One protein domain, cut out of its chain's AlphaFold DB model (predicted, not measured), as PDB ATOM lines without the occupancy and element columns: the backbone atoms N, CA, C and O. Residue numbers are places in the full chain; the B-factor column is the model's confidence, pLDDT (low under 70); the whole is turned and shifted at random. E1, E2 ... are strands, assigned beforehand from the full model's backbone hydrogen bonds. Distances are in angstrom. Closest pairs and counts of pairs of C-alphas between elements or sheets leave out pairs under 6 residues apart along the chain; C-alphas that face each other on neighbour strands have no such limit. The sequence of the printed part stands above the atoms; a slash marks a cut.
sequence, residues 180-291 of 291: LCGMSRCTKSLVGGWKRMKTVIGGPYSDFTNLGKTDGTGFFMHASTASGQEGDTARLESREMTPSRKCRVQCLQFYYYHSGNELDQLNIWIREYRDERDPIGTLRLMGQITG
ATOM      1  N   LEU A 180       9.304 -26.610 -22.449       41.44
ATOM      2  CA  LEU A 180      10.537 -27.394 -22.322       41.44
ATOM      3  C   LEU A 180      10.487 -28.490 -23.417       41.44
ATOM      4  O   LEU A 180       9.451 -29.129 -23.559       41.44
ATOM      5  N   CYS A 181      11.467 -28.773 -24.280       51.66
ATOM      6  CA  CYS A 181      12.823 -28.273 -24.490       51.66
ATOM      7  C   CYS A 181      13.153 -28.442 -25.987       51.66
ATOM      8  O   CYS A 181      13.321 -29.565 -26.456       51.66
ATOM      9  N   GLY A 182      13.255 -27.356 -26.757       47.19
ATOM     10  CA  GLY A 182      13.717 -27.398 -28.154       47.19
ATOM     11  C   GLY A 182      15.238 -27.549 -28.271       47.19
ATOM     12  O   GLY A 182      15.867 -26.731 -28.924       47.19
ATOM     13  N   MET A 183      15.849 -28.513 -27.579       59.22
ATOM     14  CA  MET A 183      17.297 -28.756 -27.662       59.22
ATOM     15  C   MET A 183      17.600 -29.430 -29.002       59.22
ATOM     16  O   MET A 183      17.088 -30.514 -29.269       59.22
ATOM     17  N   SER A 184      18.350 -28.757 -29.875       48.38
ATOM     18  CA  SER A 184      18.383 -29.071 -31.313       48.38
ATOM     19  C   SER A 184      19.723 -29.605 -31.823       48.38
ATOM     20  O   SER A 184      19.788 -30.057 -32.965       48.38
ATOM     21  N   ARG A 185      20.787 -29.612 -31.007       49.16
ATOM     22  CA  ARG A 185      22.108 -30.104 -31.427       49.16
ATOM     23  C   ARG A 185      22.725 -31.069 -30.414       49.16
ATOM     24  O   ARG A 185      23.346 -30.656 -29.440       49.16
ATOM     25  N   CYS A 186      22.587 -32.362 -30.712       44.97
ATOM     26  CA  CYS A 186      23.516 -33.407 -30.283       44.97
ATOM     27  C   CYS A 186      24.518 -33.591 -31.428       44.97
ATOM     28  O   CYS A 186      24.204 -34.248 -32.422       44.97
ATOM     29  N   THR A 187      25.690 -32.960 -31.374       40.72
ATOM     30  CA  THR A 187      26.683 -33.166 -32.437       40.72
ATOM     31  C   THR A 187      27.248 -34.578 -32.337       40.72
ATOM     32  O   THR A 187      27.796 -34.963 -31.305       40.72
ATOM     33  N   LYS A 188      27.116 -35.341 -33.427       37.12
ATOM     34  CA  LYS A 188      27.888 -36.557 -33.678       37.12
ATOM     35  C   LYS A 188      29.359 -36.159 -33.842       37.12
ATOM     36  O   LYS A 188      29.771 -35.824 -34.945       37.12
ATOM     37  N   SER A 189      30.123 -36.179 -32.755       37.09
ATOM     38  CA  SER A 189      31.508 -36.638 -32.845       37.09
ATOM     39  C   SER A 189      31.534 -38.094 -32.387       37.09
ATOM     40  O   SER A 189      30.661 -38.525 -31.629       37.09
ATOM     41  N   LEU A 190      32.420 -38.870 -32.995       46.00
ATOM     42  CA  LEU A 190      32.433 -40.328 -32.984       46.00
ATOM     43  C   LEU A 190      32.558 -40.859 -31.546       46.00
ATOM     44  O   LEU A 190      33.492 -40.507 -30.848       46.00
ATOM     45  N   VAL A 191      31.620 -41.735 -31.155       45.44
ATOM     46  CA  VAL A 191      31.497 -42.403 -29.839       45.44
ATOM     47  C   VAL A 191      30.897 -41.523 -28.712       45.44
ATOM     48  O   VAL A 191      31.335 -40.423 -28.430       45.44
ATOM     49  N   GLY A 192      29.832 -42.004 -28.050       54.88
ATOM     50  CA  GLY A 192      29.437 -41.502 -26.715       54.88
ATOM     51  C   GLY A 192      28.571 -40.232 -26.577       54.88
ATOM     52  O   GLY A 192      28.274 -39.855 -25.446       54.88
ATOM     53  N   GLY A 193      28.103 -39.597 -27.663       72.19
ATOM     54  CA  GLY A 193      27.265 -38.381 -27.590       72.19
ATOM     55  C   GLY A 193      26.020 -38.478 -26.682       72.19
ATOM     56  O   GLY A 193      25.524 -39.571 -26.408       72.19
ATOM     57  N   TRP A 194      25.487 -37.327 -26.243       80.69
ATOM     58  CA  TRP A 194      24.343 -37.248 -25.322       80.69
ATOM     59  C   TRP A 194      23.113 -38.010 -25.837       80.69
ATOM     60  O   TRP A 194      22.544 -37.682 -26.883       80.69
ATOM     61  N   LYS A 195      22.665 -39.001 -25.065       83.50
ATOM     62  CA  LYS A 195      21.508 -39.858 -25.346       83.50
ATOM     63  C   LYS A 195      20.440 -39.686 -24.279       83.50
ATOM     64  O   LYS A 195      20.746 -39.561 -23.099       83.50
ATOM     65  N   ARG A 196      19.175 -39.730 -24.689       83.19
ATOM     66  CA  ARG A 196      18.040 -39.774 -23.765       83.19
ATOM     67  C   ARG A 196      17.860 -41.203 -23.257       83.19
ATOM     68  O   ARG A 196      17.548 -42.088 -24.047       83.19
ATOM     69  N   MET A 197      18.018 -41.407 -21.956       84.00
ATOM     70  CA  MET A 197      17.982 -42.714 -21.300       84.00
ATOM     71  C   MET A 197      16.940 -42.729 -20.177       84.00
ATOM     72  O   MET A 197      16.562 -41.680 -19.656       84.00
ATOM     73  N   LYS A 198      16.466 -43.924 -19.814       84.81
ATOM     74  CA  LYS A 198      15.646 -44.154 -18.608       84.81
ATOM     75  C   LYS A 198      16.474 -44.684 -17.437       84.81
ATOM     76  O   LYS A 198      16.144 -44.439 -16.286       84.81
ATOM     77  N   THR A 199      17.519 -45.440 -17.757       86.06
ATOM     78  CA  THR A 199      18.449 -46.074 -16.824       86.06
ATOM     79  C   THR A 199      19.767 -46.316 -17.553       86.06
ATOM     80  O   THR A 199      19.777 -46.421 -18.787       86.06
ATOM     81  N   VAL A 200      20.867 -46.384 -16.809       88.81
ATOM     82  CA  VAL A 200      22.201 -46.706 -17.327       88.81
ATOM     83  C   VAL A 200      22.943 -47.616 -16.350       88.81
ATOM     84  O   VAL A 200      22.733 -47.566 -15.136       88.81
ATOM     85  N   ILE A 201      23.817 -48.464 -16.888       84.00
ATOM     86  CA  ILE A 201      24.725 -49.293 -16.090       84.00
ATOM     87  C   ILE A 201      25.746 -48.353 -15.428       84.00
ATOM     88  O   ILE A 201      26.289 -47.489 -16.104       84.00
ATOM     89  N   GLY A 202      25.965 -48.490 -14.116       85.19
ATOM     90  CA  GLY A 202      26.774 -47.552 -13.315       85.19
ATOM     91  C   GLY A 202      25.972 -46.420 -12.652       85.19
ATOM     92  O   GLY A 202      26.507 -45.680 -11.833       85.19
ATOM     93  N   GLY A 203      24.670 -46.324 -12.938       87.12
ATOM     94  CA  GLY A 203      23.779 -45.322 -12.357       87.12
ATOM     95  C   GLY A 203      23.799 -43.970 -13.096       87.12
ATOM     96  O   GLY A 203      24.775 -43.653 -13.778       87.12
ATOM     97  N   PRO A 204      22.716 -43.174 -12.978       87.88
ATOM     98  CA  PRO A 204      21.588 -43.396 -12.076       87.88
ATOM     99  C   PRO A 204      20.564 -44.392 -12.654       87.88
ATOM    100  O   PRO A 204      20.353 -44.474 -13.866       87.88
ATOM    101  N   TYR A 205      19.915 -45.162 -11.774       87.69
ATOM    102  CA  TYR A 205      18.932 -46.184 -12.172       87.69
ATOM    103  C   TYR A 205      17.537 -45.618 -12.482       87.69
ATOM    104  O   TYR A 205      16.681 -46.336 -12.995       87.69
ATOM    105  N   SER A 206      17.313 -44.342 -12.168       86.56
ATOM    106  CA  SER A 206      16.106 -43.580 -12.493       86.56
ATOM    107  C   SER A 206      16.455 -42.104 -12.689       86.56
ATOM    108  O   SER A 206      17.543 -41.656 -12.329       86.56
ATOM    109  N   ASP A 207      15.545 -41.343 -13.287       84.75
ATOM    110  CA  ASP A 207      15.685 -39.901 -13.438       84.75
ATOM    111  C   ASP A 207      15.488 -39.154 -12.111       84.75
ATOM    112  O   ASP A 207      14.750 -39.585 -11.225       84.75
ATOM    113  N   PHE A 208      16.076 -37.960 -12.009       84.56
ATOM    114  CA  PHE A 208      15.866 -37.093 -10.850       84.56
ATOM    115  C   PHE A 208      14.428 -36.553 -10.765       84.56
ATOM    116  O   PHE A 208      13.925 -36.318  -9.671       84.56
ATOM    117  N   THR A 209      13.752 -36.338 -11.901       76.88
ATOM    118  CA  THR A 209      12.442 -35.667 -11.930       76.88
ATOM    119  C   THR A 209      11.377 -36.454 -11.176       76.88
ATOM    120  O   THR A 209      10.591 -35.851 -10.448       76.88
ATOM    121  N   ASN A 210      11.369 -37.780 -11.311       75.06
ATOM    122  CA  ASN A 210      10.385 -38.635 -10.649       75.06
ATOM    123  C   ASN A 210      10.987 -39.550  -9.575       75.06
ATOM    124  O   ASN A 210      10.223 -40.158  -8.825       75.06
ATOM    125  N   LEU A 211      12.319 -39.666  -9.481       78.06
ATOM    126  CA  LEU A 211      13.022 -40.548  -8.533       78.06
ATOM    127  C   LEU A 211      12.471 -41.987  -8.540       78.06
ATOM    128  O   LEU A 211      12.296 -42.602  -7.490       78.06
ATOM    129  N   GLY A 212      12.102 -42.491  -9.723       64.38
ATOM    130  CA  GLY A 212      11.529 -43.831  -9.890       64.38
ATOM    131  C   GLY A 212      10.113 -44.026  -9.331       64.38
ATOM    132  O   GLY A 212       9.628 -45.151  -9.326       64.38
ATOM    133  N   LYS A 213       9.425 -42.966  -8.879       68.12
ATOM    134  CA  LYS A 213       8.064 -43.048  -8.302       68.12
ATOM    135  C   LYS A 213       6.948 -43.201  -9.335       68.12
ATOM    136  O   LYS A 213       5.808 -43.465  -8.971       68.12
ATOM    137  N   THR A 214       7.253 -42.985 -10.608       59.75
ATOM    138  CA  THR A 214       6.312 -43.131 -11.719       59.75
ATOM    139  C   THR A 214       6.792 -44.255 -12.626       59.75
ATOM    140  O   THR A 214       7.946 -44.215 -13.059       59.75
ATOM    141  N   ASP A 215       5.918 -45.214 -12.941       59.06
ATOM    142  CA  ASP A 215       6.222 -46.409 -13.740       59.06
ATOM    143  C   ASP A 215       6.799 -46.071 -15.131       59.06
ATOM    144  O   ASP A 215       6.093 -45.931 -16.129       59.06
ATOM    145  N   GLY A 216       8.125 -45.929 -15.214       57.31
ATOM    146  CA  GLY A 216       8.884 -45.891 -16.464       57.31
ATOM    147  C   GLY A 216       8.693 -44.662 -17.365       57.31
ATOM    148  O   GLY A 216       9.071 -44.729 -18.541       57.31
ATOM    149  N   THR A 217       8.129 -43.556 -16.874       67.69
ATOM    150  CA  THR A 217       7.879 -42.326 -17.664       67.69
ATOM    151  C   THR A 217       8.988 -41.274 -17.568       67.69
ATOM    152  O   THR A 217       9.000 -40.327 -18.358       67.69
ATOM    153  N   GLY A 218       9.931 -41.443 -16.643       74.69
ATOM    154  CA  GLY A 218      11.052 -40.535 -16.435       74.69
ATOM    155  C   GLY A 218      12.225 -40.777 -17.388       74.69
ATOM    156  O   GLY A 218      12.498 -41.907 -17.795       74.69
ATOM    157  N   PHE A 219      12.911 -39.702 -17.781       82.94
ATOM    158  CA  PHE A 219      14.072 -39.757 -18.670       82.94
ATOM    159  C   PHE A 219      15.116 -38.720 -18.260       82.94
ATOM    160  O   PHE A 219      14.769 -37.641 -17.786       82.94
ATOM    161  N   PHE A 220      16.380 -39.006 -18.550       85.25
ATOM    162  CA  PHE A 220      17.494 -38.074 -18.404       85.25
ATOM    163  C   PHE A 220      18.406 -38.115 -19.634       85.25
ATOM    164  O   PHE A 220      18.336 -39.035 -20.451       85.25
ATOM    165  N   MET A 221      19.243 -37.091 -19.791       87.38
ATOM    166  CA  MET A 221      20.290 -37.069 -20.812       87.38
ATOM    167  C   MET A 221      21.570 -37.670 -20.225       87.38
ATOM    168  O   MET A 221      21.944 -37.336 -19.108       87.38
ATOM    169  N   HIS A 222      22.231 -38.548 -20.974       89.06
ATOM    170  CA  HIS A 222      23.428 -39.278 -20.564       89.06
ATOM    171  C   HIS A 222      24.504 -39.192 -21.648       89.06
ATOM    172  O   HIS A 222      24.232 -39.518 -22.806       89.06
ATOM    173  N   ALA A 223      25.715 -38.787 -21.276       88.56
ATOM    174  CA  ALA A 223      26.908 -38.885 -22.111       88.56
ATOM    175  C   ALA A 223      27.813 -39.970 -21.518       88.56
ATOM    176  O   ALA A 223      28.173 -39.893 -20.350       88.56
ATOM    177  N   SER A 224      28.137 -40.990 -22.312       86.81
ATOM    178  CA  SER A 224      28.944 -42.123 -21.851       86.81
ATOM    179  C   SER A 224      30.408 -41.873 -22.180       86.81
ATOM    180  O   SER A 224      30.750 -41.853 -23.361       86.81
ATOM    181  N   THR A 225      31.261 -41.769 -21.163       87.00
ATOM    182  CA  THR A 225      32.725 -41.651 -21.311       87.00
ATOM    183  C   THR A 225      33.436 -43.008 -21.303       87.00
ATOM    184  O   THR A 225      34.569 -43.101 -21.752       87.00
ATOM    185  N   ALA A 226      32.752 -44.093 -20.912       85.00
ATOM    186  CA  ALA A 226      33.331 -45.436 -20.738       85.00
ATOM    187  C   ALA A 226      34.082 -46.023 -21.954       85.00
ATOM    188  O   ALA A 226      34.901 -46.921 -21.794       85.00
ATOM    189  N   SER A 227      33.779 -45.559 -23.168       80.38
ATOM    190  CA  SER A 227      34.442 -45.992 -24.405       80.38
ATOM    191  C   SER A 227      35.129 -44.842 -25.153       80.38
ATOM    192  O   SER A 227      35.446 -45.005 -26.328       80.38
ATOM    193  N   GLY A 228      35.253 -43.671 -24.523       77.12
ATOM    194  CA  GLY A 228      35.912 -42.492 -25.086       77.12
ATOM    195  C   GLY A 228      37.415 -42.486 -24.812       77.12
ATOM    196  O   GLY A 228      37.903 -43.189 -23.927       77.12
ATOM    197  N   GLN A 229      38.147 -41.697 -25.589       83.25
ATOM    198  CA  GLN A 229      39.554 -41.372 -25.372       83.25
ATOM    199  C   GLN A 229      39.688 -40.018 -24.666       83.25
ATOM    200  O   GLN A 229      38.768 -39.198 -24.669       83.25
ATOM    201  N   GLU A 230      40.847 -39.765 -24.062       83.62
ATOM    202  CA  GLU A 230      41.137 -38.464 -23.460       83.62
ATOM    203  C   GLU A 230      41.028 -37.348 -24.514       83.62
ATOM    204  O   GLU A 230      41.607 -37.431 -25.597       83.62
ATOM    205  N   GLY A 231      40.255 -36.307 -24.200       83.88
ATOM    206  CA  GLY A 231      39.955 -35.206 -25.120       83.88
ATOM    207  C   GLY A 231      38.676 -35.384 -25.945       83.88
ATOM    208  O   GLY A 231      38.237 -34.417 -26.576       83.88
ATOM    209  N   ASP A 232      38.030 -36.554 -25.907       85.19
ATOM    210  CA  ASP A 232      36.713 -36.728 -26.519       85.19
ATOM    211  C   ASP A 232      35.669 -35.842 -25.831       85.19
ATOM    212  O   ASP A 232      35.647 -35.667 -24.612       85.19
ATOM    213  N   THR A 233      34.765 -35.266 -26.627       84.75
ATOM    214  CA  THR A 233      33.733 -34.360 -26.112       84.75
ATOM    215  C   THR A 233      32.349 -34.697 -26.648       84.75
ATOM    216  O   THR A 233      32.145 -34.961 -27.835       84.75
ATOM    217  N   ALA A 234      31.358 -34.612 -25.761       85.69
ATOM    218  CA  ALA A 234      29.945 -34.701 -26.097       85.69
ATOM    219  C   ALA A 234      29.259 -33.362 -25.804       85.69
ATOM    220  O   ALA A 234      29.261 -32.872 -24.674       85.69
ATOM    221  N   ARG A 235      28.619 -32.775 -26.820       84.44
ATOM    222  CA  ARG A 235      27.981 -31.457 -26.716       84.44
ATOM    223  C   ARG A 235      26.463 -31.555 -26.802       84.44
ATOM    224  O   ARG A 235      25.930 -32.269 -27.652       84.44
ATOM    225  N   LEU A 236      25.789 -30.805 -25.932       81.75
ATOM    226  CA  LEU A 236      24.340 -30.660 -25.898       81.75
ATOM    227  C   LEU A 236      23.991 -29.170 -25.848       81.75
ATOM    228  O   LEU A 236      24.373 -28.474 -24.911       81.75
ATOM    229  N   GLU A 237      23.285 -28.677 -26.865       82.56
ATOM    230  CA  GLU A 237      22.918 -27.259 -26.970       82.56
ATOM    231  C   GLU A 237      21.411 -27.042 -26.778       82.56
ATOM    232  O   GLU A 237      20.577 -27.799 -27.289       82.56
ATOM    233  N   SER A 238      21.048 -25.973 -26.062       78.88
ATOM    234  CA  SER A 238      19.673 -25.476 -26.048       78.88
ATOM    235  C   SER A 238      19.310 -24.839 -27.389       78.88
ATOM    236  O   SER A 238      20.183 -24.472 -28.174       78.88
ATOM    237  N   ARG A 239      18.011 -24.622 -27.630       75.75
ATOM    238  CA  ARG A 239      17.606 -23.610 -28.617       75.75
ATOM    239  C   ARG A 239      18.210 -22.258 -28.260       75.75
ATOM    240  O   ARG A 239      18.480 -21.985 -27.088       75.75
ATOM    241  N   GLU A 240      18.317 -21.402 -29.261       80.00
ATOM    242  CA  GLU A 240      18.594 -19.990 -29.047       80.00
ATOM    243  C   GLU A 240      17.492 -19.372 -28.184       80.00
ATOM    244  O   GLU A 240      16.302 -19.692 -28.307       80.00
ATOM    245  N   MET A 241      17.909 -18.533 -27.243       76.38
ATOM    246  CA  MET A 241      17.025 -17.881 -26.289       76.38
ATOM    247  C   MET A 241      17.313 -16.391 -26.315       76.38
ATOM    248  O   MET A 241      18.467 -15.980 -26.250       76.38
ATOM    249  N   THR A 242      16.259 -15.585 -26.360       79.00
ATOM    250  CA  THR A 242      16.357 -14.129 -26.262       79.00
ATOM    251  C   THR A 242      15.976 -13.709 -24.844       79.00
ATOM    252  O   THR A 242      14.795 -13.786 -24.484       79.00
ATOM    253  N   PRO A 243      16.934 -13.297 -23.993       74.06
ATOM    254  CA  PRO A 243      16.616 -12.865 -22.643       74.06
ATOM    255  C   PRO A 243      15.765 -11.592 -22.677       74.06
ATOM    256  O   PRO A 243      16.171 -10.577 -23.233       74.06
ATOM    257  N   SER A 244      14.596 -11.620 -22.040       68.75
ATOM    258  CA  SER A 244      13.677 -10.471 -21.985       68.75
ATOM    259  C   SER A 244      13.841  -9.608 -20.725       68.75
ATOM    260  O   SER A 244      13.219  -8.551 -20.597       68.75
ATOM    261  N   ARG A 245      14.670 -10.038 -19.760       63.62
ATOM    262  CA  ARG A 245      14.857  -9.334 -18.480       63.62
ATOM    263  C   ARG A 245      15.757  -8.112 -18.657       63.62
ATOM    264  O   ARG A 245      16.899  -8.240 -19.088       63.62
ATOM    265  N   LYS A 246      15.293  -6.943 -18.193       58.88
ATOM    266  CA  LYS A 246      16.078  -5.690 -18.192       58.88
ATOM    267  C   LYS A 246      17.426  -5.822 -17.482       58.88
ATOM    268  O   LYS A 246      18.415  -5.296 -17.973       58.88
ATOM    269  N   CYS A 247      17.473  -6.549 -16.364       57.16
ATOM    270  CA  CYS A 247      18.698  -6.716 -15.580       57.16
ATOM    271  C   CYS A 247      19.720  -7.669 -16.221       57.16
ATOM    272  O   CYS A 247      20.779  -7.857 -15.644       57.16
ATOM    273  N   ARG A 248      19.412  -8.295 -17.370       67.81
ATOM    274  CA  ARG A 248      20.293  -9.231 -18.096       67.81
ATOM    275  C   ARG A 248      20.918 -10.347 -17.238       67.81
ATOM    276  O   ARG A 248      21.910 -10.929 -17.646       67.81
ATOM    277  N   VAL A 249      20.305 -10.702 -16.107       74.19
ATOM    278  CA  VAL A 249      20.713 -11.848 -15.281       74.19
ATOM    279  C   VAL A 249      19.845 -13.059 -15.608       74.19
ATOM    280  O   VAL A 249      18.609 -12.987 -15.536       74.19
ATOM    281  N   GLN A 250      20.497 -14.178 -15.916       77.25
ATOM    282  CA  GLN A 250      19.889 -15.498 -16.068       77.25
ATOM    283  C   GLN A 250      20.477 -16.453 -15.024       77.25
ATOM    284  O   GLN A 250      21.610 -16.280 -14.586       77.25
ATOM    285  N   CYS A 251      19.690 -17.445 -14.615       81.38
ATOM    286  CA  CYS A 251      20.133 -18.510 -13.724       81.38
ATOM    287  C   CYS A 251      19.942 -19.840 -14.449       81.38
ATOM    288  O   CYS A 251      18.829 -20.148 -14.881       81.38
ATOM    289  N   LEU A 252      21.027 -20.596 -14.602       83.25
ATOM    290  CA  LEU A 252      20.997 -21.964 -15.096       83.25
ATOM    291  C   LEU A 252      21.095 -22.900 -13.890       83.25
ATOM    292  O   LEU A 252      22.043 -22.807 -13.117       83.25
ATOM    293  N   GLN A 253      20.124 -23.795 -13.753       83.25
ATOM    294  CA  GLN A 253      20.112 -24.841 -12.734       83.25
ATOM    295  C   GLN A 253      19.824 -26.186 -13.394       83.25
ATOM    296  O   GLN A 253      18.993 -26.274 -14.300       83.25
ATOM    297  N   PHE A 254      20.517 -27.223 -12.945       87.25
ATOM    298  CA  PHE A 254      20.339 -28.595 -13.399       87.25
ATOM    299  C   PHE A 254      20.780 -29.557 -12.297       87.25
ATOM    300  O   PHE A 254      21.571 -29.197 -11.426       87.25
ATOM    301  N   TYR A 255      20.268 -30.782 -12.355       88.12
ATOM    302  CA  TYR A 255      20.768 -31.890 -11.550       88.12
ATOM    303  C   TYR A 255      21.805 -32.655 -12.362       88.12
ATOM    304  O   TYR A 255      21.588 -32.928 -13.545       88.12
ATOM    305  N   TYR A 256      22.926 -32.981 -11.729       90.94
ATOM    306  CA  TYR A 256      24.036 -33.698 -12.337       90.94
ATOM    307  C   TYR A 256      24.315 -34.966 -11.534       90.94
ATOM    308  O   TYR A 256      24.317 -34.933 -10.305       90.94
ATOM    309  N   TYR A 257      24.506 -36.078 -12.237       91.06
ATOM    310  CA  TYR A 257      24.914 -37.355 -11.665       91.06
ATOM    311  C   TYR A 257      26.153 -37.820 -12.421       91.06
ATOM    312  O   TYR A 257      26.147 -37.821 -13.655       91.06
ATOM    313  N   HIS A 258      27.183 -38.217 -11.681       91.69
ATOM    314  CA  HIS A 258      28.460 -38.650 -12.221       91.69
ATOM    315  C   HIS A 258      28.766 -40.079 -11.760       91.69
ATOM    316  O   HIS A 258      28.669 -40.392 -10.575       91.69
ATOM    317  N   SER A 259      29.083 -40.949 -12.715       90.69
ATOM    318  CA  SER A 259      29.496 -42.345 -12.503       90.69
ATOM    319  C   SER A 259      30.712 -42.727 -13.351       90.69
ATOM    320  O   SER A 259      31.029 -43.910 -13.476       90.69
ATOM    321  N   GLY A 260      31.352 -41.731 -13.971       87.50
ATOM    322  CA  GLY A 260      32.528 -41.882 -14.814       87.50
ATOM    323  C   GLY A 260      33.827 -41.766 -14.020       87.50
ATOM    324  O   GLY A 260      33.877 -42.054 -12.825       87.50
ATOM    325  N   ASN A 261      34.893 -41.364 -14.707       88.44
ATOM    326  CA  ASN A 261      36.204 -41.154 -14.101       88.44
ATOM    327  C   ASN A 261      36.263 -39.784 -13.400       88.44
ATOM    328  O   ASN A 261      35.693 -38.827 -13.904       88.44
ATOM    329  N   GLU A 262      36.990 -39.646 -12.289       89.19
ATOM    330  CA  GLU A 262      37.169 -38.360 -11.574       89.19
ATOM    331  C   GLU A 262      37.769 -37.242 -12.457       89.19
ATOM    332  O   GLU A 262      37.588 -36.054 -12.195       89.19
ATOM    333  N   LEU A 263      38.469 -37.613 -13.533       89.12
ATOM    334  CA  LEU A 263      39.007 -36.683 -14.527       89.12
ATOM    335  C   LEU A 263      37.971 -36.214 -15.557       89.12
ATOM    336  O   LEU A 263      38.255 -35.274 -16.303       89.12
ATOM    337  N   ASP A 264      36.789 -36.834 -15.620       89.94
ATOM    338  CA  ASP A 264      35.714 -36.402 -16.509       89.94
ATOM    339  C   ASP A 264      35.203 -35.016 -16.079       89.94
ATOM    340  O   ASP A 264      35.139 -34.667 -14.897       89.94
ATOM    341  N   GLN A 265      34.841 -34.186 -17.062       92.25
ATOM    342  CA  GLN A 265      34.449 -32.797 -16.819       92.25
ATOM    343  C   GLN A 265      33.168 -32.428 -17.563       92.25
ATOM    344  O   GLN A 265      33.004 -32.704 -18.753       92.25
ATOM    345  N   LEU A 266      32.290 -31.692 -16.881       92.75
ATOM    346  CA  LEU A 266      31.154 -31.009 -17.485       92.75
ATOM    347  C   LEU A 266      31.441 -29.509 -17.594       92.75
ATOM    348  O   LEU A 266      31.442 -28.784 -16.600       92.75
ATOM    349  N   ASN A 267      31.623 -29.035 -18.826       93.56
ATOM    350  CA  ASN A 267      31.839 -27.621 -19.130       93.56
ATOM    351  C   ASN A 267      30.532 -26.928 -19.540       93.56
ATOM    352  O   ASN A 267      29.871 -27.342 -20.496       93.56
ATOM    353  N   ILE A 268      30.183 -25.837 -18.857       93.94
ATOM    354  CA  ILE A 268      28.988 -25.033 -19.114       93.94
ATOM    355  C   ILE A 268      29.380 -23.793 -19.914       93.94
ATOM    356  O   ILE A 268      30.066 -22.905 -19.406       93.94
ATOM    357  N   TRP A 269      28.894 -23.701 -21.150       91.19
ATOM    358  CA  TRP A 269      29.176 -22.588 -22.056       91.19
ATOM    359  C   TRP A 269      27.919 -21.770 -22.359       91.19
ATOM    360  O   TRP A 269      26.834 -22.329 -22.514       91.19
ATOM    361  N   ILE A 270      28.077 -20.457 -22.532       90.44
ATOM    362  CA  ILE A 270      27.071 -19.585 -23.152       90.44
ATOM    363  C   ILE A 270      27.595 -19.142 -24.515       90.44
ATOM    364  O   ILE A 270      28.717 -18.650 -24.619       90.44
ATOM    365  N   ARG A 271      26.775 -19.308 -25.558       89.31
ATOM    366  CA  ARG A 271      27.010 -18.726 -26.882       89.31
ATOM    367  C   ARG A 271      26.159 -17.466 -27.024       89.31
ATOM    368  O   ARG A 271      24.936 -17.560 -27.051       89.31
ATOM    369  N   GLU A 272      26.799 -16.304 -27.091       88.81
ATOM    370  CA  GLU A 272      26.130 -15.018 -27.311       88.81
ATOM    371  C   GLU A 272      26.211 -14.628 -28.786       88.81
ATOM    372  O   GLU A 272      27.297 -14.584 -29.363       88.81
ATOM    373  N   TYR A 273      25.068 -14.306 -29.381       87.25
ATOM    374  CA  TYR A 273      24.977 -13.796 -30.745       87.25
ATOM    375  C   TYR A 273      24.719 -12.294 -30.697       87.25
ATOM    376  O   TYR A 273      23.877 -11.835 -29.921       87.25
ATOM    377  N   ARG A 274      25.464 -11.518 -31.488       82.19
ATOM    378  CA  ARG A 274      25.329 -10.053 -31.497       82.19
ATOM    379  C   ARG A 274      24.049  -9.593 -32.186       82.19
ATOM    380  O   ARG A 274      23.389  -8.685 -31.688       82.19
ATOM    381  N   ASP A 275      23.716 -10.222 -33.305       78.31
ATOM    382  CA  ASP A 275      22.507  -9.997 -34.092       78.31
ATOM    383  C   ASP A 275      22.229 -11.214 -34.999       78.31
ATOM    384  O   ASP A 275      22.967 -12.199 -34.976       78.31
ATOM    385  N   GLU A 276      21.168 -11.146 -35.808       73.50
ATOM    386  CA  GLU A 276      20.766 -12.209 -36.746       73.50
ATOM    387  C   GLU A 276      21.801 -12.492 -37.856       73.50
ATOM    388  O   GLU A 276      21.682 -13.485 -38.573       73.50
ATOM    389  N   ARG A 277      22.818 -11.635 -38.017       76.56
ATOM    390  CA  ARG A 277      23.893 -11.771 -39.013       76.56
ATOM    391  C   ARG A 277      25.176 -12.359 -38.427       76.56
ATOM    392  O   ARG A 277      26.133 -12.547 -39.175       76.56
ATOM    393  N   ASP A 278      25.209 -12.668 -37.130       81.12
ATOM    394  CA  ASP A 278      26.300 -13.386 -36.467       81.12
ATOM    395  C   ASP A 278      25.913 -14.868 -36.303       81.12
ATOM    396  O   ASP A 278      25.412 -15.247 -35.251       81.12
ATOM    397  N   PRO A 279      26.109 -15.739 -37.312       76.19
ATOM    398  CA  PRO A 279      25.695 -17.142 -37.228       76.19
ATOM    399  C   PRO A 279      26.626 -17.993 -36.353       76.19
ATOM    400  O   PRO A 279      26.323 -19.151 -36.062       76.19
ATOM    401  N   ILE A 280      27.792 -17.458 -35.974       83.69
ATOM    402  CA  ILE A 280      28.812 -18.184 -35.215       83.69
ATOM    403  C   ILE A 280      28.603 -17.936 -33.722       83.69
ATOM    404  O   ILE A 280      28.635 -18.885 -32.935       83.69
ATOM    405  N   GLY A 281      28.372 -16.683 -33.328       86.81
ATOM    406  CA  GLY A 281      28.297 -16.268 -31.934       86.81
ATOM    407  C   GLY A 281      29.618 -16.448 -31.177       86.81
ATOM    408  O   GLY A 281      30.544 -17.140 -31.597       86.81
ATOM    409  N   THR A 282      29.711 -15.827 -30.007       91.44
ATOM    410  CA  THR A 282      30.884 -15.901 -29.127       91.44
ATOM    411  C   THR A 282      30.617 -16.871 -27.985       91.44
ATOM    412  O   THR A 282      29.646 -16.701 -27.251       91.44
ATOM    413  N   LEU A 283      31.476 -17.881 -27.813       90.81
ATOM    414  CA  LEU A 283      31.403 -18.807 -26.681       90.81
ATOM    415  C   LEU A 283      32.149 -18.255 -25.467       90.81
ATOM    416  O   LEU A 283      33.286 -17.806 -25.579       90.81
ATOM    417  N   ARG A 284      31.522 -18.355 -24.298       91.06
ATOM    418  CA  ARG A 284      32.120 -18.041 -22.999       91.06
ATOM    419  C   ARG A 284      31.916 -19.207 -22.043       91.06
ATOM    420  O   ARG A 284      30.795 -19.703 -21.924       91.06
ATOM    421  N   LEU A 285      32.989 -19.646 -21.387       92.50
ATOM    422  CA  LEU A 285      32.915 -20.647 -20.326       92.50
ATOM    423  C   LEU A 285      32.340 -19.974 -19.082       92.50
ATOM    424  O   LEU A 285      32.881 -18.976 -18.613       92.50
ATOM    425  N   MET A 286      31.242 -20.510 -18.568       91.75
ATOM    426  CA  MET A 286      30.552 -19.978 -17.392       91.75
ATOM    427  C   MET A 286      30.832 -20.788 -16.133       91.75
ATOM    428  O   MET A 286      30.723 -20.265 -15.029       91.75
ATOM    429  N   GLY A 287      31.168 -22.064 -16.296       91.50
ATOM    430  CA  GLY A 287      31.475 -22.951 -15.188       91.50
ATOM    431  C   GLY A 287      31.982 -24.296 -15.676       91.50
ATOM    432  O   GLY A 287      31.770 -24.674 -16.830       91.50
ATOM    433  N   GLN A 288      32.639 -25.006 -14.775       94.06
ATOM    434  CA  GLN A 288      33.144 -26.353 -14.975       94.06
ATOM    435  C   GLN A 288      32.845 -27.157 -13.710       94.06
ATOM    436  O   GLN A 288      33.000 -26.644 -12.603       94.06
ATOM    437  N   ILE A 289      32.384 -28.389 -13.887       91.12
ATOM    438  CA  ILE A 289      32.184 -29.362 -12.815       91.12
ATOM    439  C   ILE A 289      33.109 -30.536 -13.121       91.12
ATOM    440  O   ILE A 289      33.079 -31.051 -14.238       91.12
ATOM    441  N   THR A 290      33.937 -30.920 -12.156       87.56
ATOM    442  CA  THR A 290      34.804 -32.105 -12.220       87.56
ATOM    443  C   THR A 290      34.117 -33.293 -11.553       87.56
ATOM    444  O   THR A 290      33.236 -33.089 -10.710       87.56
ATOM    445  N   GLY A 291      34.492 -34.497 -11.983       70.94
ATOM    446  CA  GLY A 291      33.939 -35.769 -11.524       70.94
ATOM    447  C   GLY A 291      34.181 -36.108 -10.063       70.94
ATOM    448  O   GLY A 291      35.091 -35.516  -9.444       70.94
TER     449      GLY A 291
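Overview. This is residues 180 to 291 of the 291 residues of the protein "Metalloendopeptidase" of Salmo salar (UniProt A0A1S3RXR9). There is little regular structure, with a long hairpin, E3 and E4, along one side and a tiny one, E1 and E2, apart. Of 112 printed residues, 23 are in four named strands, E1 to E4, paired antiparallel, with no named helix: all strand. It is only just loose, close to compact: radius of gyration of the C-alphas 16.0 A, spans 43 by 35 by 23 A.

Arrangement. E1, residues 195 to 197, and E2, residues 220 to 222, form an antiparallel hairpin; N 195 and O 222 are within hydrogen-bond range at 2.8 A. E3, residues 265 to 272, and E4, residues 282 to 290, form another, N 266 and O 289 at 2.8 A.

Along the chain. E3 begins at C-alpha 265 (34.449, -32.797, -16.819) and runs 22.3 A; E4 runs 23.7 A to C-alpha 290 (34.804, -32.105, -12.220).

Size, cuts and confidence. The printed part has no cut; links E1 to E2 and E2 to E3 are long; residues 180 to 192, 212 to 217 and 244 to 248 have pLDDT under 70.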